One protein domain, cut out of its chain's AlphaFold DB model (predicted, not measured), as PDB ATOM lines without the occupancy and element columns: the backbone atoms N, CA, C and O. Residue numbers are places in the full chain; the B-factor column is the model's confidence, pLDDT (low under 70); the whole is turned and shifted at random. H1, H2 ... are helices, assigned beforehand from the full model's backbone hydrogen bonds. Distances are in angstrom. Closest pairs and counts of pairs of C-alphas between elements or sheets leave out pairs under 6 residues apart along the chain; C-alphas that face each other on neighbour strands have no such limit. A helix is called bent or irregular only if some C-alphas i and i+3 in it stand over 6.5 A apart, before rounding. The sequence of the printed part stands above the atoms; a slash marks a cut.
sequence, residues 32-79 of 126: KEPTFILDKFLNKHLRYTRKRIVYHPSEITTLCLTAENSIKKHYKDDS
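Overview. This is residues 32 to 79 of the 126 residues of the protein "Hypothetical protein" of Meloidogyne enterolobii (UniProt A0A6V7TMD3). A short helix, H1, lies near the first part of a much longer helix, H2, with a small gap between them, and the link that joins them swings out in a loop whose residues 47 to 52 stick out. The later part of H2, from residue 67, sticks out as an arm together with the tail after it, up to residue 79. The printed part has 48 residues with two named helices, H1 then H2, and no named strand; its class is all helix. It is loose, with a radius of gyration of the C-alphas of 13.6 A and spans of 40 by 28 by 16 A.

Arrangement. Residues 32 to 37 come before H1, which holds residues 38 to 46. A short link of 10 residues joins H1 to H2, residues 57 to 74. H1 and H2 are near each other, with 6 pairs of C-alphas within 10 A; their closest C-alphas are 8.1 A apart, only just beyond 8 A. Residues 46 to 52, of which 46 belongs to H1, stand free. Residues 67 to 79, of which 67 to 74 belong to H2, stand free too. In H1 and H2 every pair of O i and N i+4 is within hydrogen-bond range.

Along the chain. H1 begins with the C-alpha of Leu 38 at (-5.649, -3.676, 13.969) and measures 12.0 A from first to last C-alpha. H2 begins with the C-alpha of Pro 57 at (-16.527, 1.777, 22.733) and ends with that of His 74 at (-6.794, -21.717, 17.565), a length of 26.0 A. Neither helix is bent.

Size, cuts and confidence. The two C-alphas farthest apart, those of Arg 50 and Asp 77, are 40.9 A from each other. The printed part has no cut. The mean pLDDT of the printed part is 76.2, and residues 32 to 36, 48 to 51, 76 and 78 are under 70.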
ATOM      1  N   LYS A  32     -19.788   6.650   8.982       46.94
ATOM      2  CA  LYS A  32     -18.463   6.106   8.660       46.94
ATOM      3  C   LYS A  32     -18.015   5.257   9.845       46.94
ATOM      4  O   LYS A  32     -17.422   5.786  10.784       46.94
ATOM      5  N   GLU A  33     -18.344   3.970   9.822       48.88
ATOM      6  CA  GLU A  33     -17.911   3.043  10.851       48.88
ATOM      7  C   GLU A  33     -16.385   3.123  10.922       48.88
ATOM      8  O   GLU A  33     -15.713   3.101   9.879       48.88
ATOM      9  N   PRO A  34     -15.805   3.280  12.124       49.59
ATOM     10  CA  PRO A  34     -14.369   3.211  12.268       49.59
ATOM     11  C   PRO A  34     -13.978   1.786  11.901       49.59
ATOM     12  O   PRO A  34     -14.101   0.867  12.704       49.59
ATOM     13  N   THR A  35     -13.550   1.603  10.653       58.06
ATOM     14  CA  THR A  35     -12.899   0.380  10.198       58.06
ATOM     15  C   THR A  35     -11.781   0.093  11.189       58.06
ATOM     16  O   THR A  35     -10.777   0.807  11.252       58.06
ATOM     17  N   PHE A  36     -12.008  -0.897  12.052       64.69
ATOM     18  CA  PHE A  36     -11.064  -1.266  13.088       64.69
ATOM     19  C   PHE A  36      -9.873  -1.927  12.402       64.69
ATOM     20  O   PHE A  36      -9.869  -3.116  12.095       64.69
ATOM     21  N   ILE A  37      -8.870  -1.116  12.085       75.12
ATOM     22  CA  ILE A  37      -7.638  -1.585  11.468       75.12
ATOM     23  C   ILE A  37      -6.676  -1.893  12.606       75.12
ATOM     24  O   ILE A  37      -6.096  -0.975  13.197       75.12
ATOM     25  N   LEU A  38      -6.507  -3.186  12.892       75.44
ATOM     26  CA  LEU A  38      -5.649  -3.676  13.969       75.44
ATOM     27  C   LEU A  38      -4.237  -3.082  13.878       75.44
ATOM     28  O   LEU A  38      -3.709  -2.630  14.885       75.44
ATOM     29  N   ASP A  39      -3.665  -2.957  12.680       77.56
ATOM     30  CA  ASP A  39      -2.322  -2.393  12.503       77.56
ATOM     31  C   ASP A  39      -2.244  -0.911  12.883       77.56
ATOM     32  O   ASP A  39      -1.292  -0.473  13.528       77.56
ATOM     33  N   LYS A  40      -3.252  -0.109  12.518       79.00
ATOM     34  CA  LYS A  40      -3.304   1.312  12.904       79.00
ATOM     35  C   LYS A  40      -3.511   1.450  14.404       79.00
ATOM     36  O   LYS A  40      -2.901   2.321  15.028       79.00
ATOM     37  N   PHE A  41      -4.336   0.575  14.975       79.00
ATOM     38  CA  PHE A  41      -4.533   0.489  16.409       79.00
ATOM     39  C   PHE A  41      -3.207   0.155  17.098       79.00
ATOM     40  O   PHE A  41      -2.738   0.947  17.904       79.00
ATOM     41  N   LEU A  42      -2.524  -0.927  16.730       80.44
ATOM     42  CA  LEU A  42      -1.239  -1.324  17.311       80.44
ATOM     43  C   LEU A  42      -0.179  -0.225  17.182       80.44
ATOM     44  O   LEU A  42       0.445   0.135  18.176       80.44
ATOM     45  N   ASN A  43      -0.036   0.392  16.009       79.19
ATOM     46  CA  ASN A  43       0.923   1.481  15.799       79.19
ATOM     47  C   ASN A  43       0.658   2.702  16.697       79.19
ATOM     48  O   ASN A  43       1.600   3.357  17.147       79.19
ATOM     49  N   LYS A  44      -0.608   3.001  17.011       76.50
ATOM     50  CA  LYS A  44      -0.976   4.047  17.981       76.50
ATOM     51  C   LYS A  44      -0.502   3.705  19.403       76.50
ATOM     52  O   LYS A  44      -0.157   4.618  20.148       76.50
ATOM     53  N   HIS A  45      -0.460   2.421  19.762       77.75
ATOM     54  CA  HIS A  45      -0.109   1.936  21.105       77.75
ATOM     55  C   HIS A  45       1.387   1.682  21.293       77.75
ATOM     56  O   HIS A  45       1.919   1.934  22.373       77.75
ATOM     57  N   LEU A  46       2.073   1.217  20.248       74.19
ATOM     58  CA  LEU A  46       3.513   0.947  20.269       74.19
ATOM     59  C   LEU A  46       4.341   2.227  20.442       74.19
ATOM     60  O   LEU A  46       5.430   2.200  21.014       74.19
ATOM     61  N   ARG A  47       3.820   3.375  19.992       71.31
ATOM     62  CA  ARG A  47       4.452   4.672  20.248       71.31
ATOM     63  C   ARG A  47       4.347   4.993  21.736       71.31
ATOM     64  O   ARG A  47       3.246   5.084  22.275       71.31
ATOM     65  N   TYR A  48       5.494   5.202  22.385       65.00
ATOM     66  CA  TYR A  48       5.589   5.592  23.794       65.00
ATOM     67  C   TYR A  48       4.854   6.920  24.030       65.00
ATOM     68  O   TYR A  48       5.411   8.010  23.894       65.00
ATOM     69  N   THR A  49       3.565   6.834  24.348       64.31
ATOM     70  CA  THR A  49       2.696   7.998  24.484       64.31
ATOM     71  C   THR A  49       2.410   8.197  25.966       64.31
ATOM     72  O   THR A  49       1.788   7.359  26.607       64.31
ATOM     73  N   ARG A  50       2.868   9.319  26.542       63.09
ATOM     74  CA  ARG A  50       2.567   9.668  27.947       63.09
ATOM     75  C   ARG A  50       1.098  10.050  28.170       63.09
ATOM     76  O   ARG A  50       0.661  10.143  29.312       63.09
ATOM     77  N   LYS A  51       0.355  10.323  27.093       68.75
ATOM     78  CA  LYS A  51      -1.051  10.733  27.140       68.75
ATOM     79  C   LYS A  51      -1.954   9.504  27.208       68.75
ATOM     80  O   LYS A  51      -1.714   8.530  26.499       68.75
ATOM     81  N   ARG A  52      -3.013   9.583  28.025       70.00
ATOM     82  CA  ARG A  52      -4.096   8.587  28.025       70.00
ATOM     83  C   ARG A  52      -4.652   8.466  26.612       70.00
ATOM     84  O   ARG A  52      -5.061   9.460  26.016       70.00
ATOM     85  N   ILE A  53      -4.657   7.245  26.099       77.62
ATOM     86  CA  ILE A  53      -5.286   6.937  24.824       77.62
ATOM     87  C   ILE A  53      -6.791   6.862  25.080       77.62
ATOM     88  O   ILE A  53      -7.240   6.148  25.975       77.62
ATOM     89  N   VAL A  54      -7.551   7.662  24.337       80.44
ATOM     90  CA  VAL A  54      -9.013   7.597  24.329       80.44
ATOM     91  C   VAL A  54      -9.426   6.599  23.255       80.44
ATOM     92  O   VAL A  54      -8.882   6.618  22.143       80.44
ATOM     93  N   TYR A  55     -10.364   5.739  23.628       80.75
ATOM     94  CA  TYR A  55     -10.914   4.675  22.801       80.75
ATOM     95  C   TYR A  55     -12.396   4.921  22.598       80.75
ATOM     96  O   TYR A  55     -13.089   5.316  23.541       80.75
ATOM     97  N   HIS A  56     -12.885   4.651  21.395       84.88
ATOM     98  CA  HIS A  56     -14.318   4.565  21.182       84.88
ATOM     99  C   HIS A  56     -14.822   3.181  21.637       84.88
ATOM    100  O   HIS A  56     -14.138   2.186  21.387       84.88
ATOM    101  N   PRO A  57     -16.007   3.066  22.272       83.56
ATOM    102  CA  PRO A  57     -16.527   1.777  22.733       83.56
ATOM    103  C   PRO A  57     -16.583   0.706  21.637       83.56
ATOM    104  O   PRO A  57     -16.270  -0.451  21.900       83.56
ATOM    105  N   SER A  58     -16.900   1.091  20.395       82.94
ATOM    106  CA  SER A  58     -16.926   0.149  19.269       82.94
ATOM    107  C   SER A  58     -15.556  -0.465  18.968       82.94
ATOM    108  O   SER A  58     -15.488  -1.656  18.694       82.94
ATOM    109  N   GLU A  59     -14.460   0.296  19.082       84.19
ATOM    110  CA  GLU A  59     -13.102  -0.219  18.849       84.19
ATOM    111  C   GLU A  59     -12.741  -1.298  19.875       84.19
ATOM    112  O   GLU A  59     -12.156  -2.323  19.525       84.19
ATOM    113  N   ILE A  60     -13.122  -1.085  21.141       85.44
ATOM    114  CA  ILE A  60     -12.885  -2.047  22.222       85.44
ATOM    115  C   ILE A  60     -13.712  -3.312  21.985       85.44
ATOM    116  O   ILE A  60     -13.170  -4.415  22.044       85.44
ATOM    117  N   THR A  61     -15.003  -3.165  21.670       87.88
ATOM    118  CA  THR A  61     -15.888  -4.304  21.393       87.88
ATOM    119  C   THR A  61     -15.376  -5.129  20.216       87.88
ATOM    120  O   THR A  61     -15.262  -6.348  20.328       87.88
ATOM    121  N   THR A  62     -14.990  -4.488  19.111       87.69
ATOM    122  CA  THR A  62     -14.431  -5.189  17.949       87.69
ATOM    123  C   THR A  62     -13.123  -5.901  18.287       87.69
ATOM    124  O   THR A  62     -12.929  -7.040  17.857       87.69
ATOM    125  N   LEU A  63     -12.244  -5.289  19.090       86.62
ATOM    126  CA  LEU A  63     -11.005  -5.925  19.543       86.62
ATOM    127  C   LEU A  63     -11.294  -7.182  20.376       86.62
ATOM    128  O   LEU A  63     -10.706  -8.232  20.117       86.62
ATOM    129  N   CYS A  64     -12.220  -7.096  21.334       87.00
ATOM    130  CA  CYS A  64     -12.638  -8.225  22.164       87.00
ATOM    131  C   CYS A  64     -13.217  -9.370  21.325       87.00
ATOM    132  O   CYS A  64     -12.774 -10.507  21.469       87.00
ATOM    133  N   LEU A  65     -14.138  -9.069  20.405       88.31
ATOM    134  CA  LEU A  65     -14.742 -10.070  19.520       88.31
ATOM    135  C   LEU A  65     -13.706 -10.724  18.598       88.31
ATOM    136  O   LEU A  65     -13.722 -11.933  18.378       88.31
ATOM    137  N   THR A  66     -12.767  -9.936  18.069       87.06
ATOM    138  CA  THR A  66     -11.689 -10.453  17.214       87.06
ATOM    139  C   THR A  66     -10.757 -11.374  18.001       87.06
ATOM    140  O   THR A  66     -10.383 -12.439  17.505       87.06
ATOM    141  N   ALA A  67     -10.405 -11.000  19.235       86.81
ATOM    142  CA  ALA A  67      -9.596 -11.832  20.120       86.81
ATOM    143  C   ALA A  67     -10.311 -13.148  20.462       86.81
ATOM    144  O   ALA A  67      -9.710 -14.213  20.346       86.81
ATOM    145  N   GLU A  68     -11.600 -13.089  20.801       86.44
ATOM    146  CA  GLU A  68     -12.422 -14.269  21.079       86.44
ATOM    147  C   GLU A  68     -12.476 -15.222  19.877       86.44
ATOM    148  O   GLU A  68     -12.212 -16.418  20.018       86.44
ATOM    149  N   ASN A  69     -12.739 -14.695  18.679       86.44
ATOM    150  CA  ASN A  69     -12.765 -15.484  17.449       86.44
ATOM    151  C   ASN A  69     -11.406 -16.127  17.146       86.44
ATOM    152  O   ASN A  69     -11.351 -17.282  16.719       86.44
ATOM    153  N   SER A  70     -10.307 -15.407  17.386       84.69
ATOM    154  CA  SER A  70      -8.952 -15.944  17.237       84.69
ATOM    155  C   SER A  70      -8.699 -17.099  18.211       84.69
ATOM    156  O   SER A  70      -8.264 -18.174  17.796       84.69
ATOM    157  N   ILE A  71      -9.051 -16.926  19.489       84.44
ATOM    158  CA  ILE A  71      -8.899 -17.967  20.510       84.44
ATOM    159  C   ILE A  71      -9.725 -19.201  20.136       84.44
ATOM    160  O   ILE A  71      -9.163 -20.287  20.046       84.44
ATOM    161  N   LYS A  72     -11.014 -19.049  19.808       84.62
ATOM    162  CA  LYS A  72     -11.876 -20.172  19.387       84.62
ATOM    163  C   LYS A  72     -11.345 -20.890  18.145       84.62
ATOM    164  O   LYS A  72     -11.438 -22.109  18.036       84.62
ATOM    165  N   LYS A  73     -10.766 -20.147  17.196       83.69
ATOM    166  CA  LYS A  73     -10.158 -20.717  15.988       83.69
ATOM    167  C   LYS A  73      -8.914 -21.551  16.305       83.69
ATOM    168  O   LYS A  73      -8.719 -22.592  15.677       83.69
ATOM    169  N   HIS A  74      -8.075 -21.087  17.231       78.19
ATOM    170  CA  HIS A  74      -6.794 -21.717  17.565       78.19
ATOM    171  C   HIS A  74      -6.893 -22.794  18.657       78.19
ATOM    172  O   HIS A  74      -6.079 -23.716  18.664       78.19
ATOM    173  N   TYR A  75      -7.897 -22.719  19.530       76.50
ATOM    174  CA  TYR A  75      -8.101 -23.594  20.686       76.50
ATOM    175  C   TYR A  75      -9.482 -24.264  20.618       76.50
ATOM    176  O   TYR A  75     -10.336 -24.043  21.468       76.50
ATOM    177  N   LYS A  76      -9.709 -25.074  19.574       68.81
ATOM    178  CA  LYS A  76     -11.008 -25.718  19.291       68.81
ATOM    179  C   LYS A  76     -11.475 -26.753  20.325       68.81
ATOM    180  O   LYS A  76     -12.661 -27.050  20.350       68.81
ATOM    181  N   ASP A  77     -10.573 -27.296  21.141       70.81
ATOM    182  CA  ASP A  77     -10.852 -28.476  21.979       70.81
ATOM    183  C   ASP A  77     -11.245 -28.143  23.431       70.81
ATOM    184  O   ASP A  77     -11.138 -29.010  24.296       70.81
ATOM    185  N   ASP A  78     -11.590 -26.887  23.751       64.38
ATOM    186  CA  ASP A  78     -11.805 -26.399  25.133       64.38
ATOM    187  C   ASP A  78     -10.644 -26.730  26.100       64.38
ATOM    188  O   ASP A  78     -10.750 -26.659  27.328       64.38
ATOM    189  N   SER A  79      -9.482 -27.086  25.545       70.56
ATOM    190  CA  SER A  79      -8.319 -27.467  26.321       70.56
ATOM    191  C   SER A  79      -7.729 -26.220  26.957       70.56
ATOM    192  O   SER A  79      -7.154 -25.364  26.287       70.56
TER     193      SER A  79